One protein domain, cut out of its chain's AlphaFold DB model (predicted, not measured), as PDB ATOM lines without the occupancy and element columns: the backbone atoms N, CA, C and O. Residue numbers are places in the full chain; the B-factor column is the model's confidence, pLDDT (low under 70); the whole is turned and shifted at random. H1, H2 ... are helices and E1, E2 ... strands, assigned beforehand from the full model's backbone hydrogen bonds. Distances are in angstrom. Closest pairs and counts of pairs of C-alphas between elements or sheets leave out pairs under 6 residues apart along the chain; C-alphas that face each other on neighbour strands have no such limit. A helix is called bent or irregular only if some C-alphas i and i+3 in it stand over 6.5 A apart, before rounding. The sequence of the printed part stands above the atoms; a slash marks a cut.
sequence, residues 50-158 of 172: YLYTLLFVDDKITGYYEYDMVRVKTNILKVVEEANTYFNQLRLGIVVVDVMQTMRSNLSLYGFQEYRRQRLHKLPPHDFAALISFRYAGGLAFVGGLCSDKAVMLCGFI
ATOM      1  N   TYR A  50      78.187  21.875  34.820       93.88
ATOM      2  CA  TYR A  50      77.945  23.039  33.978       93.88
ATOM      3  C   TYR A  50      79.084  23.203  32.979       93.88
ATOM      4  O   TYR A  50      80.244  23.005  33.334       93.88
ATOM      5  N   LEU A  51      78.735  23.553  31.745       93.69
ATOM      6  CA  LEU A  51      79.668  23.924  30.695       93.69
ATOM      7  C   LEU A  51      79.459  25.401  30.374       93.69
ATOM      8  O   LEU A  51      78.395  25.793  29.889       93.69
ATOM      9  N   TYR A  52      80.465  26.215  30.658       95.56
ATOM     10  CA  TYR A  52      80.461  27.640  30.368       95.56
ATOM     11  C   TYR A  52      80.826  27.862  28.903       95.56
ATOM     12  O   TYR A  52      81.938  27.559  28.466       95.56
ATOM     13  N   THR A  53      79.894  28.410  28.137       95.19
ATOM     14  CA  THR A  53      79.996  28.501  26.683       95.19
ATOM     15  C   THR A  53      80.036  29.941  26.224       95.19
ATOM     16  O   THR A  53      79.176  30.748  26.576       95.19
ATOM     17  N   LEU A  54      81.002  30.245  25.360       96.50
ATOM     18  CA  LEU A  54      81.037  31.504  24.627       96.50
ATOM     19  C   LEU A  54      80.446  31.309  23.229       96.50
ATOM     20  O   LEU A  54      80.942  30.501  22.441       96.50
ATOM     21  N   LEU A  55      79.385  32.044  22.910       96.25
ATOM     22  CA  LEU A  55      78.718  31.932  21.617       96.25
ATOM     23  C   LEU A  55      79.218  33.008  20.666       96.25
ATOM     24  O   LEU A  55      79.337  34.177  21.020       96.25
ATOM     25  N   PHE A  56      79.472  32.603  19.433       95.69
ATOM     26  CA  PHE A  56      79.809  33.468  18.324       95.69
ATOM     27  C   PHE A  56      78.720  33.374  17.268       95.69
ATOM     28  O   PHE A  56      78.280  32.283  16.928       95.69
ATOM     29  N   VAL A  57      78.306  34.510  16.725       93.88
ATOM     30  CA  VAL A  57      77.344  34.597  15.621       93.88
ATOM     31  C   VAL A  57      78.025  35.167  14.390       93.88
ATOM     32  O   VAL A  57      78.900  36.034  14.488       93.88
ATOM     33  N   ASP A  58      77.668  34.637  13.226       91.00
ATOM     34  CA  ASP A  58      78.166  35.160  11.962       91.00
ATOM     35  C   ASP A  58      77.552  36.529  11.612       91.00
ATOM     36  O   ASP A  58      76.475  36.900  12.087       91.00
ATOM     37  N   ASP A  59      78.258  37.260  10.753       91.00
ATOM     38  CA  ASP A  59      77.880  38.599  10.289       91.00
ATOM     39  C   ASP A  59      76.544  38.648   9.510       91.00
ATOM     40  O   ASP A  59      75.798  39.623   9.565       91.00
ATOM     41  N   LYS A  60      76.177  37.570   8.807       90.38
ATOM     42  CA  LYS A  60      74.890  37.455   8.102       90.38
ATOM     43  C   LYS A  60      73.731  37.296   9.086       90.38
ATOM     44  O   LYS A  60      72.659  37.842   8.834       90.38
ATOM     45  N   ILE A  61      73.925  36.577  10.198       88.56
ATOM     46  CA  ILE A  61      72.930  36.471  11.276       88.56
ATOM     47  C   ILE A  61      72.721  37.844  11.904       88.56
ATOM     48  O   ILE A  61      71.580  38.275  12.054       88.56
ATOM     49  N   THR A  62      73.800  38.548  12.250       91.81
ATOM     50  CA  THR A  62      73.678  39.899  12.810       91.81
ATOM     51  C   THR A  62      73.039  40.855  11.813       91.81
ATOM     52  O   THR A  62      72.131  41.585  12.193       91.81
ATOM     53  N   GLY A  63      73.401  40.781  10.529       90.94
ATOM     54  CA  GLY A  63      72.775  41.563   9.464       90.94
ATOM     55  C   GLY A  63      71.275  41.290   9.300       90.94
ATOM     56  O   GLY A  63      70.508  42.228   9.099       90.94
ATOM     57  N   TYR A  64      70.824  40.039   9.460       89.75
ATOM     58  CA  TYR A  64      69.393  39.696   9.450       89.75
ATOM     59  C   TYR A  64      68.617  40.383  10.581       89.75
ATOM     60  O   TYR A  64      67.467  40.771  10.401       89.75
ATOM     61  N   TYR A  65      69.245  40.539  11.745       90.31
ATOM     62  CA  TYR A  65      68.673  41.251  12.885       90.31
ATOM     63  C   TYR A  65      69.048  42.742  12.902       90.31
ATOM     64  O   TYR A  65      69.008  43.356  13.963       90.31
ATOM     65  N   GLU A  66      69.416  43.323  11.753       93.25
ATOM     66  CA  GLU A  66      69.752  44.751  11.610       93.25
ATOM     67  C   GLU A  66      70.884  45.205  12.550       93.25
ATOM     68  O   GLU A  66      70.938  46.351  12.985       93.25
ATOM     69  N   TYR A  67      71.798  44.287  12.873       92.44
ATOM     70  CA  TYR A  67      72.891  44.470  13.831       92.44
ATOM     71  C   TYR A  67      72.434  44.817  15.261       92.44
ATOM     72  O   TYR A  67      73.249  45.199  16.102       92.44
ATOM     73  N   ASP A  68      71.152  44.613  15.584       94.81
ATOM     74  CA  ASP A  68      70.633  44.721  16.944       94.81
ATOM     75  C   ASP A  68      71.061  43.496  17.766       94.81
ATOM     76  O   ASP A  68      70.416  42.440  17.789       94.81
ATOM     77  N   MET A  69      72.170  43.651  18.489       93.81
ATOM     78  CA  MET A  69      72.723  42.589  19.325       93.81
ATOM     79  C   MET A  69      71.813  42.180  20.489       93.81
ATOM     80  O   MET A  69      71.964  41.063  20.983       93.81
ATOM     81  N   VAL A  70      70.858  43.012  20.921       95.25
ATOM     82  CA  VAL A  70      69.875  42.631  21.949       95.25
ATOM     83  C   VAL A  70      68.898  41.615  21.366       95.25
ATOM     84  O   VAL A  70      68.642  40.570  21.977       95.25
ATOM     85  N   ARG A  71      68.411  41.862  20.146       93.19
ATOM     86  CA  ARG A  71      67.561  40.910  19.417       93.19
ATOM     87  C   ARG A  71      68.313  39.633  19.074       93.19
ATOM     88  O   ARG A  71      67.760  38.549  19.266       93.19
ATOM     89  N   VAL A  72      69.564  39.735  18.626       91.94
ATOM     90  CA  VAL A  72      70.410  38.563  18.353       91.94
ATOM     91  C   VAL A  72      70.573  37.726  19.619       91.94
ATOM     92  O   VAL A  72      70.221  36.549  19.612       91.94
ATOM     93  N   LYS A  73      71.020  38.329  20.731       94.88
ATOM     94  CA  LYS A  73      71.188  37.645  22.024       94.88
ATOM     95  C   LYS A  73      69.909  36.944  22.459       94.88
ATOM     96  O   LYS A  73      69.936  35.750  22.727       94.88
ATOM     97  N   THR A  74      68.784  37.654  22.452       92.62
ATOM     98  CA  THR A  74      67.491  37.099  22.877       92.62
ATOM     99  C   THR A  74      67.086  35.878  22.047       92.62
ATOM    100  O   THR A  74      66.625  34.885  22.600       92.62
ATOM    101  N   ASN A  75      67.269  35.915  20.724       89.00
ATOM    102  CA  ASN A  75      66.885  34.793  19.862       89.00
ATOM    103  C   ASN A  75      67.871  33.621  19.934       89.00
ATOM    104  O   ASN A  75      67.444  32.471  19.932       89.00
ATOM    105  N   ILE A  76      69.173  33.891  20.050       89.81
ATOM    106  CA  ILE A  76      70.183  32.845  20.243       89.81
ATOM    107  C   ILE A  76      70.021  32.162  21.606       89.81
ATOM    108  O   ILE A  76      70.193  30.953  21.704       89.81
ATOM    109  N   LEU A  77      69.643  32.888  22.657       91.31
ATOM    110  CA  LEU A  77      69.432  32.283  23.973       91.31
ATOM    111  C   LEU A  77      68.257  31.298  23.991       91.31
ATOM    112  O   LEU A  77      68.387  30.254  24.620       91.31
ATOM    113  N   LYS A  78      67.183  31.547  23.229       88.00
ATOM    114  CA  LYS A  78      66.099  30.560  23.040       88.00
ATOM    115  C   LYS A  78      66.615  29.254  22.436       88.00
ATOM    116  O   LYS A  78      66.168  28.177  22.806       88.00
ATOM    117  N   VAL A  79      67.596  29.340  21.529       83.62
ATOM    118  CA  VAL A  79      68.228  28.146  20.950       83.62
ATOM    119  C   VAL A  79      68.925  27.322  22.038       83.62
ATOM    120  O   VAL A  79      68.834  26.097  22.080       83.62
ATOM    121  N   VAL A  80      69.622  27.999  22.944       88.94
ATOM    122  CA  VAL A  80      70.350  27.344  24.034       88.94
ATOM    123  C   VAL A  80      69.411  26.805  25.110       88.94
ATOM    124  O   VAL A  80      69.685  25.752  25.676       88.94
ATOM    125  N   GLU A  81      68.312  27.501  25.388       88.19
ATOM    126  CA  GLU A  81      67.293  27.071  26.347       88.19
ATOM    127  C   GLU A  81      66.736  25.694  25.980       88.19
ATOM    128  O   GLU A  81      66.796  24.756  26.774       88.19
ATOM    129  N   GLU A  82      66.313  25.534  24.734       83.56
ATOM    130  CA  GLU A  82      65.856  24.244  24.229       83.56
ATOM    131  C   GLU A  82      66.991  23.220  24.169       83.56
ATOM    132  O   GLU A  82      66.787  22.055  24.494       83.56
ATOM    133  N   ALA A  83      68.218  23.633  23.829       83.38
ATOM    134  CA  ALA A  83      69.362  22.730  23.867       83.38
ATOM    135  C   ALA A  83      69.587  22.142  25.264       83.38
ATOM    136  O   ALA A  83      69.850  20.946  25.418       83.38
ATOM    137  N   ASN A  84      69.441  22.980  26.290       88.75
ATOM    138  CA  ASN A  84      69.554  22.583  27.682       88.75
ATOM    139  C   ASN A  84      68.496  21.561  28.092       88.75
ATOM    140  O   ASN A  84      68.792  20.736  28.952       88.75
ATOM    141  N   THR A  85      67.321  21.515  27.457       84.56
ATOM    142  CA  THR A  85      66.341  20.444  27.722       84.56
ATOM    143  C   THR A  85      66.921  19.052  27.437       84.56
ATOM    144  O   THR A  85      66.612  18.101  28.157       84.56
ATOM    145  N   TYR A  86      67.834  18.934  26.463       80.31
ATOM    146  CA  TYR A  86      68.524  17.681  26.138       80.31
ATOM    147  C   TYR A  86      69.713  17.433  27.057       80.31
ATOM    148  O   TYR A  86      69.845  16.349  27.620       80.31
ATOM    149  N   PHE A  87      70.567  18.441  27.255       86.19
ATOM    150  CA  PHE A  87      71.743  18.298  28.118       86.19
ATOM    151  C   PHE A  87      71.361  17.978  29.566       86.19
ATOM    152  O   PHE A  87      72.041  17.180  30.214       86.19
ATOM    153  N   ASN A  88      70.225  18.495  30.042       87.12
ATOM    154  CA  ASN A  88      69.716  18.220  31.380       87.12
ATOM    155  C   ASN A  88      69.449  16.729  31.617       87.12
ATOM    156  O   ASN A  88      69.739  16.233  32.707       87.12
ATOM    157  N   GLN A  89      68.977  15.996  30.601       84.06
ATOM    158  CA  GLN A  89      68.780  14.540  30.688       84.06
ATOM    159  C   GLN A  89      70.107  13.806  30.934       84.06
ATOM    160  O   GLN A  89      70.132  12.750  31.558       84.06
ATOM    161  N   LEU A  90      71.219  14.415  30.512       84.88
ATOM    162  CA  LEU A  90      72.579  13.901  30.651       84.88
ATOM    163  C   LEU A  90      73.311  14.445  31.881       84.88
ATOM    164  O   LEU A  90      74.527  14.284  32.000       84.88
ATOM    165  N   ARG A  91      72.592  15.128  32.782       88.75
ATOM    166  CA  ARG A  91      73.162  15.853  33.926       88.75
ATOM    167  C   ARG A  91      74.216  16.892  33.511       88.75
ATOM    168  O   ARG A  91      75.214  17.094  34.205       88.75
ATOM    169  N   LEU A  92      73.994  17.540  32.370       90.19
ATOM    170  CA  LEU A  92      74.813  18.626  31.843       90.19
ATOM    171  C   LEU A  92      73.970  19.893  31.684       90.19
ATOM    172  O   LEU A  92      72.809  19.820  31.297       90.19
ATOM    173  N   GLY A  93      74.565  21.055  31.937       92.81
ATOM    174  CA  GLY A  93      73.922  22.350  31.715       92.81
ATOM    175  C   GLY A  93      74.840  23.306  30.972       92.81
ATOM    176  O   GLY A  93      75.955  23.562  31.420       92.81
ATOM    177  N   ILE A  94      74.384  23.855  29.851       93.69
ATOM    178  CA  ILE A  94      75.084  24.916  29.128       93.69
ATOM    179  C   ILE A  94      74.767  26.255  29.787       93.69
ATOM    180  O   ILE A  94      73.606  26.658  29.881       93.69
ATOM    181  N   VAL A  95      75.813  26.967  30.192       95.56
ATOM    182  CA  VAL A  95      75.737  28.327  30.725       95.56
ATOM    183  C   VAL A  95      76.367  29.270  29.714       95.56
ATOM    184  O   VAL A  95      77.562  29.191  29.441       95.56
ATOM    185  N   VAL A  96      75.575  30.171  29.139       96.81
ATOM    186  CA  VAL A  96      76.084  31.142  28.163       96.81
ATOM    187  C   VAL A  96      76.791  32.272  28.894       96.81
ATOM    188  O   VAL A  96      76.170  32.995  29.668       96.81
ATOM    189  N   VAL A  97      78.085  32.431  28.626       96.88
ATOM    190  CA  VAL A  97      78.901  33.508  29.199       96.88
ATOM    191  C   VAL A  97      78.642  34.823  28.470       96.88
ATOM    192  O   VAL A  97      78.406  35.848  29.101       96.88
ATOM    193  N   ASP A  98      78.667  34.796  27.136       96.19
ATOM    194  CA  ASP A  98      78.271  35.917  26.284       96.19
ATOM    195  C   ASP A  98      77.944  35.425  24.862       96.19
ATOM    196  O   ASP A  98      78.276  34.298  24.476       96.19
ATOM    197  N   VAL A  99      77.313  36.296  24.076       96.12
ATOM    198  CA  VAL A  99      77.108  36.132  22.635       96.12
ATOM    199  C   VAL A  99      77.815  37.274  21.912       96.12
ATOM    200  O   VAL A  99      77.441  38.441  22.045       96.12
ATOM    201  N   MET A 100      78.827  36.930  21.124       94.94
ATOM    202  CA  MET A 100      79.683  37.869  20.410       94.94
ATOM    203  C   MET A 100      79.489  37.739  18.901       94.94
ATOM    204  O   MET A 100      79.330  36.643  18.372       94.94
ATOM    205  N   GLN A 101      79.563  38.848  18.174       92.38
ATOM    206  CA  GLN A 101      79.591  38.795  16.715       92.38
ATOM    207  C   GLN A 101      80.995  38.496  16.190       92.38
ATOM    208  O   GLN A 101      82.006  38.942  16.741       92.38
ATOM    209  N   THR A 102      81.059  37.759  15.089       89.38
ATOM    210  CA  THR A 102      82.274  37.613  14.290       89.38
ATOM    211  C   THR A 102      82.197  38.542  13.089       89.38
ATOM    212  O   THR A 102      81.155  38.670  12.463       89.38
ATOM    213  N   MET A 103      83.323  39.138  12.700       80.50
ATOM    214  CA  MET A 103      83.405  39.920  11.455       80.50
ATOM    215  C   MET A 103      83.611  39.038  10.211       80.50
ATOM    216  O   MET A 103      84.066  39.509   9.172       80.50
ATOM    217  N   ARG A 104      83.378  37.722  10.314       78.12
ATOM    218  CA  ARG A 104      83.602  36.762   9.226       78.12
ATOM    219  C   ARG A 104      82.396  35.846   9.097       78.12
ATOM    220  O   ARG A 104      82.020  35.190  10.054       78.12
ATOM    221  N   SER A 105      81.849  35.736   7.893       72.69
ATOM    222  CA  SER A 105      80.606  34.995   7.650       72.69
ATOM    223  C   SER A 105      80.784  33.545   7.184       72.69
ATOM    224  O   SER A 105      79.797  32.834   7.050       72.69
ATOM    225  N   ASN A 106      82.016  33.085   6.928       77.56
ATOM    226  CA  ASN A 106      82.288  31.764   6.336       77.56
ATOM    227  C   ASN A 106      83.510  31.075   6.984       77.56
ATOM    228  O   ASN A 106      84.431  30.633   6.294       77.56
ATOM    229  N   LEU A 107      83.583  31.040   8.315       86.50
ATOM    230  CA  LEU A 107      84.656  30.314   9.005       86.50
ATOM    231  C   LEU A 107      84.380  28.804   8.985       86.50
ATOM    232  O   LEU A 107      83.294  28.365   9.346       86.50
ATOM    233  N   SER A 108      85.379  28.005   8.604       91.19
ATOM    234  CA  SER A 108      85.370  26.557   8.847       91.19
ATOM    235  C   SER A 108      85.625  26.259  10.331       91.19
ATOM    236  O   SER A 108      86.090  27.134  11.060       91.19
ATOM    237  N   LEU A 109      85.401  25.015  10.780       91.06
ATOM    238  CA  LEU A 109      85.696  24.607  12.164       91.06
ATOM    239  C   LEU A 109      87.149  24.929  12.565       91.06
ATOM    240  O   LEU A 109      87.384  25.532  13.608       91.06
ATOM    241  N   TYR A 110      88.115  24.597  11.703       93.31
ATOM    242  CA  TYR A 110      89.534  24.914  11.911       93.31
ATOM    243  C   TYR A 110      89.805  26.423  11.879       93.31
ATOM    244  O   TYR A 110      90.554  26.942  12.702       93.31
ATOM    245  N   GLY A 111      89.165  27.152  10.958       94.12
ATOM    246  CA  GLY A 111      89.279  28.608  10.904       94.12
ATOM    247  C   GLY A 111      88.745  29.277  12.173       94.12
ATOM    248  O   GLY A 111      89.317  30.258  12.644       94.12
ATOM    249  N   PHE A 112      87.675  28.732  12.750       94.38
ATOM    250  CA  PHE A 112      87.098  29.211  13.998       94.38
ATOM    251  C   PHE A 112      87.947  28.844  15.224       94.38
ATOM    252  O   PHE A 112      88.157  29.699  16.086       94.38
ATOM    253  N   GLN A 113      88.506  27.629  15.275       95.12
ATOM    254  CA  GLN A 113      89.496  27.236  16.289       95.12
ATOM    255  C   GLN A 113      90.641  28.253  16.346       95.12
ATOM    256  O   GLN A 113      90.950  28.794  17.407       95.12
ATOM    257  N   GLU A 114      91.233  28.555  15.192       94.69
ATOM    258  CA  GLU A 114      92.343  29.495  15.091       94.69
ATOM    259  C   GLU A 114      91.913  30.924  15.458       94.69
ATOM    260  O   GLU A 114      92.605  31.614  16.209       94.69
ATOM    261  N   TYR A 115      90.729  31.351  15.006       92.75
ATOM    262  CA  TYR A 115      90.149  32.649  15.356       92.75
ATOM    263  C   TYR A 115      90.015  32.842  16.874       92.75
ATOM    264  O   TYR A 115      90.403  33.900  17.387       92.75
ATOM    265  N   ARG A 116      89.500  31.825  17.583       93.19
ATOM    266  CA  ARG A 116      89.395  31.791  19.050       93.19
ATOM    267  C   ARG A 116      90.780  31.796  19.689       93.19
ATOM    268  O   ARG A 116      91.036  32.621  20.563       93.19
ATOM    269  N   ARG A 117      91.681  30.914  19.242       93.69
ATOM    270  CA  ARG A 117      93.029  30.737  19.809       93.69
ATOM    271  C   ARG A 117      93.818  32.045  19.827       93.69
ATOM    272  O   ARG A 117      94.378  32.410  20.855       93.69
ATOM    273  N   GLN A 118      93.790  32.797  18.729       93.69
ATOM    274  CA  GLN A 118      94.473  34.093  18.614       93.69
ATOM    275  C   GLN A 118      93.944  35.158  19.586       93.69
ATOM    276  O   GLN A 118      94.652  36.106  19.923       93.69
ATOM    277  N   ARG A 119      92.687  35.029  20.022       91.94
ATOM    278  CA  ARG A 119      91.976  36.030  20.828       91.94
ATOM    279  C   ARG A 119      91.738  35.586  22.261       91.94
ATOM    280  O   ARG A 119      91.177  36.367  23.014       91.94
ATOM    281  N   LEU A 120      92.183  34.389  22.651       90.62
ATOM    282  CA  LEU A 120      91.818  33.752  23.918       90.62
ATOM    283  C   LEU A 120      92.038  34.662  25.138       90.62
ATOM    284  O   LEU A 120      91.188  34.719  26.014       90.62
ATOM    285  N   HIS A 121      93.117  35.450  25.136       91.44
ATOM    286  CA  HIS A 121      93.457  36.409  26.195       91.44
ATOM    287  C   HIS A 121      92.489  37.600  26.342       91.44
ATOM    288  O   HIS A 121      92.545  38.303  27.344       91.44
ATOM    289  N   LYS A 122      91.636  37.865  25.345       93.12
ATOM    290  CA  LYS A 122      90.622  38.937  25.361       93.12
ATOM    291  C   LYS A 122      89.205  38.410  25.557       93.12
ATOM    292  O   LYS A 122      88.275  39.205  25.639       93.12
ATOM    293  N   LEU A 123      89.025  37.090  25.530       94.00
ATOM    294  CA  LEU A 123      87.712  36.476  25.641       94.00
ATOM    295  C   LEU A 123      87.382  36.228  27.117       94.00
ATOM    296  O   LEU A 123      88.286  35.910  27.892       94.00
ATOM    297  N   PRO A 124      86.100  36.326  27.509       94.75
ATOM    298  CA  PRO A 124      85.661  35.877  28.824       94.75
ATOM    299  C   PRO A 124      86.079  34.421  29.077       94.75
ATOM    300  O   PRO A 124      86.096  33.639  28.122       94.75
ATOM    301  N   PRO A 125      86.390  34.017  30.321       93.75
ATOM    302  CA  PRO A 125      86.648  32.617  30.651       93.75
ATOM    303  C   PRO A 125      85.486  31.709  30.220       93.75
ATOM    304  O   PRO A 125      84.328  32.010  30.502       93.75
ATOM    305  N   HIS A 126      85.789  30.620  29.512       94.62
ATOM    306  CA  HIS A 126      84.805  29.662  28.999       94.62
ATOM    307  C   HIS A 126      85.447  28.284  28.772       94.62
ATOM    308  O   HIS A 126      86.632  28.197  28.438       94.62
ATOM    309  N   ASP A 127      84.649  27.222  28.881       93.50
ATOM    310  CA  ASP A 127      85.065  25.830  28.673       93.50
ATOM    311  C   ASP A 127      85.153  25.482  27.184       93.50
ATOM    312  O   ASP A 127      86.070  24.781  26.750       93.50
ATOM    313  N   PHE A 128      84.213  25.995  26.383       94.81
ATOM    314  CA  PHE A 128      84.221  25.858  24.929       94.81
ATOM    315  C   PHE A 128      83.538  27.042  24.232       94.81
ATOM    316  O   PHE A 128      82.817  27.824  24.855       94.81
ATOM    317  N   ALA A 129      83.795  27.197  22.934       95.62
ATOM    318  CA  ALA A 129      83.155  28.220  22.114       95.62
ATOM    319  C   ALA A 129      82.355  27.605  20.962       95.62
ATOM    320  O   ALA A 129      82.792  26.634  20.346       95.62
ATOM    321  N   ALA A 130      81.208  28.186  20.625       94.94
ATOM    322  CA  ALA A 130      80.388  27.733  19.504       94.94
ATOM    323  C   ALA A 130      80.208  28.848  18.479       94.94
ATOM    324  O   ALA A 130      79.816  29.948  18.847       94.94
ATOM    325  N   LEU A 131      80.461  28.560  17.204       94.50
ATOM    326  CA  LEU A 131      80.123  29.445  16.096       94.50
ATOM    327  C   LEU A 131      78.786  29.031  15.491       94.50
ATOM    328  O   LEU A 131      78.662  27.948  14.923       94.50
ATOM    329  N   ILE A 132      77.824  29.934  15.563       92.12
ATOM    330  CA  ILE A 132      76.514  29.828  14.945       92.12
ATOM    331  C   ILE A 132      76.599  30.491  13.569       92.12
ATOM    332  O   ILE A 132      76.813  31.700  13.463       92.12
ATOM    333  N   SER A 133      76.464  29.691  12.514       88.94
ATOM    334  CA  SER A 133      76.608  30.136  11.128       88.94
ATOM    335  C   SER A 133      75.281  30.106  10.374       88.94
ATOM    336  O   SER A 133      74.476  29.173  10.489       88.94
ATOM    337  N   PHE A 134      75.058  31.151   9.578       85.31
ATOM    338  CA  PHE A 134      73.855  31.347   8.791       85.31
ATOM    339  C   PHE A 134      73.701  30.258   7.730       85.31
ATOM    340  O   PHE A 134      74.572  30.083   6.875       85.31
ATOM    341  N   ARG A 135      72.558  29.558   7.744       77.00
ATOM    342  CA  ARG A 135      72.218  28.483   6.788       77.00
ATOM    343  C   ARG A 135      73.242  27.343   6.723       77.00
ATOM    344  O   ARG A 135      73.257  26.591   5.750       77.00
ATOM    345  N   TYR A 136      74.087  27.189   7.739       80.06
ATOM    346  CA  TYR A 136      74.936  26.012   7.829       80.06
ATOM    347  C   TYR A 136      74.080  24.789   8.172       80.06
ATOM    348  O   TYR A 136      73.203  24.863   9.028       80.06
ATOM    349  N   ALA A 137      74.307  23.666   7.492       75.62
ATOM    350  CA  ALA A 137      73.524  22.465   7.724       75.62
ATOM    351  C   ALA A 137      74.182  21.557   8.772       75.62
ATOM    352  O   ALA A 137      75.252  21.001   8.538       75.62
ATOM    353  N   GLY A 138      73.519  21.386   9.921       78.62
ATOM    354  CA  GLY A 138      73.975  20.508  11.000       78.62
ATOM    355  C   GLY A 138      75.027  21.158  11.902       78.62
ATOM    356  O   GLY A 138      74.915  22.328  12.268       78.62
ATOM    357  N   GLY A 139      76.042  20.387  12.295       84.81
ATOM    358  CA  GLY A 139      77.149  20.902  13.094       84.81
ATOM    359  C   GLY A 139      78.373  19.996  13.119       84.81
ATOM    360  O   GLY A 139      78.279  18.778  12.944       84.81
ATOM    361  N   LEU A 140      79.524  20.618  13.352       89.00
ATOM    362  CA  LEU A 140      80.836  19.990  13.434       89.00
ATOM    363  C   LEU A 140      81.506  20.373  14.751       89.00
ATOM    364  O   LEU A 140      81.436  21.522  15.183       89.00
ATOM    365  N   ALA A 141      82.192  19.420  15.362       91.19
ATOM    366  CA  ALA A 141      82.997  19.629  16.556       91.19
ATOM    367  C   ALA A 141      84.183  18.658  16.546       91.19
ATOM    368  O   ALA A 141      84.159  17.642  15.845       91.19
ATOM    369  N   PHE A 142      85.220  18.969  17.322       88.00
ATOM    370  CA  PHE A 142      86.309  18.030  17.571       88.00
ATOM    371  C   PHE A 142      85.912  17.030  18.662       88.00
ATOM    372  O   PHE A 142      85.501  17.424  19.753       88.00
ATOM    373  N   VAL A 143      86.089  15.737  18.388       86.81
ATOM    374  CA  VAL A 143      85.879  14.670  19.378       86.81
ATOM    375  C   VAL A 143      86.951  14.766  20.466       86.81
ATOM    376  O   VAL A 143      88.134  14.919  20.159       86.81
ATOM    377  N   GLY A 144      86.540  14.707  21.738       84.19
ATOM    378  CA  GLY A 144      87.451  14.822  22.885       84.19
ATOM    379  C   GLY A 144      88.113  16.198  23.035       84.19
ATOM    380  O   GLY A 144      89.160  16.307  23.662       84.19
ATOM    381  N   GLY A 145      87.536  17.248  22.438       83.00
ATOM    382  CA  GLY A 145      88.125  18.591  22.418       83.00
ATOM    383  C   GLY A 145      87.859  19.455  23.656       83.00
ATOM    384  O   GLY A 145      88.469  20.517  23.773       83.00
ATOM    385  N   LEU A 146      86.965  19.053  24.566       84.50
ATOM    386  CA  LEU A 146      86.611  19.851  25.750       84.50
ATOM    387  C   LEU A 146      87.844  20.208  26.594       84.50
ATOM    388  O   LEU A 146      88.760  19.401  26.745       84.50
ATOM    389  N   CYS A 147      87.858  21.432  27.130       78.06
ATOM    390  CA  CYS A 147      88.954  21.988  27.936       78.06
ATOM    391  C   CYS A 147      90.318  22.080  27.221       78.06
ATOM    392  O   CYS A 147      91.351  22.220  27.873       78.06
ATOM    393  N   SER A 148      90.337  22.030  25.885       87.88
ATOM    394  CA  SER A 148      91.543  22.218  25.068       87.88
ATOM    395  C   SER A 148      91.422  23.419  24.120       87.88
ATOM    396  O   SER A 148      90.405  24.123  24.055       87.88
ATOM    397  N   ASP A 149      92.460  23.660  23.323       85.12
ATOM    398  CA  ASP A 149      92.410  24.619  22.217       85.12
ATOM    399  C   ASP A 149      91.371  24.215  21.149       85.12
ATOM    400  O   ASP A 149      90.783  25.083  20.500       85.12
ATOM    401  N   LYS A 150      91.074  22.913  21.046       90.94
ATOM    402  CA  LYS A 150      90.042  22.319  20.185       90.94
ATOM    403  C   LYS A 150      88.640  22.327  20.793       90.94
ATOM    404  O   LYS A 150      87.737  21.735  20.206       90.94
ATOM    405  N   ALA A 151      88.428  22.998  21.928       93.94
ATOM    406  CA  ALA A 151      87.109  23.176  22.537       93.94
ATOM    407  C   ALA A 151      86.261  24.178  21.733       93.94
ATOM    408  O   ALA A 151      85.913  25.263  22.205       93.94
ATOM    409  N   VAL A 152      85.984  23.835  20.475       94.38
ATOM    410  CA  VAL A 152      85.176  24.624  19.555       94.38
ATOM    411  C   VAL A 152      84.173  23.757  18.814       94.38
ATOM    412  O   VAL A 152      84.439  22.600  18.483       94.38
ATOM    413  N   MET A 153      83.030  24.355  18.504       92.38
ATOM    414  CA  MET A 153      82.021  23.767  17.637       92.38
ATOM    415  C   MET A 153      81.514  24.788  16.624       92.38
ATOM    416  O   MET A 153      81.576  25.995  16.847       92.38
ATOM    417  N   LEU A 154      80.996  24.285  15.514       90.69
ATOM    418  CA  LEU A 154      80.308  25.049  14.488       90.69
ATOM    419  C   LEU A 154      78.919  24.443  14.316       90.69
ATOM    420  O   LEU A 154      78.797  23.233  14.136       90.69
ATOM    421  N   CYS A 155      77.876  25.264  14.372       87.94
ATOM    422  CA  CYS A 155      76.498  24.828  14.198       87.94
ATOM    423  C   CYS A 155      75.702  25.775  13.300       87.94
ATOM    424  O   CYS A 155      76.036  26.945  13.118       87.94
ATOM    425  N   GLY A 156      74.650  25.224  12.708       83.25
ATOM    426  CA  GLY A 156      73.717  25.942  11.861       83.25
ATOM    427  C   GLY A 156      72.656  26.724  12.609       83.25
ATOM    428  O   GLY A 156      72.151  26.277  13.635       83.25
ATOM    429  N   PHE A 157      72.256  27.850  12.022       71.94
ATOM    430  CA  PHE A 157      71.029  28.555  12.374       71.94
ATOM    431  C   PHE A 157      70.177  28.827  11.132       71.94
ATOM    432  O   PHE A 157      70.654  29.385  10.135       71.94
ATOM    433  N   ILE A 158      68.905  28.420  11.193       64.19
ATOM    434  CA  ILE A 158      67.917  28.620  10.129       64.19
ATOM    435  C   ILE A 158      66.760  29.445  10.688       64.19
ATOM    436  O   ILE A 158      65.894  28.944  11.400       64.19
TER     437      ILE A 158
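AT A GLANCE: This is residues 50 to 158 of the 172 residues of the protein "Reprolysin family zinc metalloprotease" of Ancylostoma caninum (UniProt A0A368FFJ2). A strongly twisted sheet of five strands stands between two helices: the long H2 covers one face over E2 and E1, and H3 covers the other over E3 and E5. The short H1 sits on H2's face, beside the strands. The printed part has 109 residues, with three named helices and five named strands in the order E1 H1 H2 E2 H3 E3 E4 E5; the sheet runs E2 E1 E3 E5 E4 and is mixed. The class is mixed, helices and strands, and the whole is compact, with a radius of gyration of the C-alphas of 13.1 A and spans of 36 by 31 by 27 A.

HOW THE PARTS SIT: Start at E1, residues 50 to 57, an inner strand parallel to E2, residues 92 to 101; N 53 and O 95 are 2.8 A apart, within hydrogen-bond range. Between them come H1, residues 59 to 64, and H2, residues 69 to 89, making a strand-helix-strand unit, two parallel neighbour strands joined through helices, with a right-handed crossover. H1 and H2 only just touch, with 3 pairs of C-alphas within 8 A, the closest those of Thr 62 and Val 72, 6.6 A apart. H2 runs slantwise to the strands, at 35 degrees to E1 on the local plane, at a height over the sheet of 6.7 A; its closest C-alpha pair with E2 is Phe 87 and Gly 93, 5.8 A. On the opposite face, look for H3, residues 109 to 122, at a height over the sheet of 8.7 A. It leads to E3, residues 128 to 134, in a split unit E2, H3, E3, with E1 between the strands and a right-handed crossover. E3 is parallel to E1, with N 56 and O 130 at 2.7 A, and parallel to E5, residues 152 to 157, with N 131 and O 153 at 2.8 A. E4, residues 139 to 141, forms an antiparallel hairpin with E5, with N 140 and O 154 at 2.8 A. Every O i to N i+4 pair is within hydrogen-bond range in H1, against 14 of 17 in H2 and 7 of 10 in H3.

IN THESE COORDINATES: Find C-alpha 50 at (77.945, 23.039, 33.978), where E1 begins its 21.7 A. H2 runs 30.5 A from C-alpha 69 at (72.723, 42.589, 19.325), with a kink of 28 degrees near residue 82. E2, 25.7 A long, bends by 56 degrees at residue 97. H3 is irregular: C-alphas 118 and 121 are 8.0 A apart. E3 spans 20.0 A, and E5 ends at C-alpha 157, (71.029, 28.555, 12.374).

THE WHOLE: The two C-alphas farthest apart are those of Glu 66 and Arg 91, 36.7 A. The printed part has no cut and no long link. Look at residue 158 for the one pLDDT under 70.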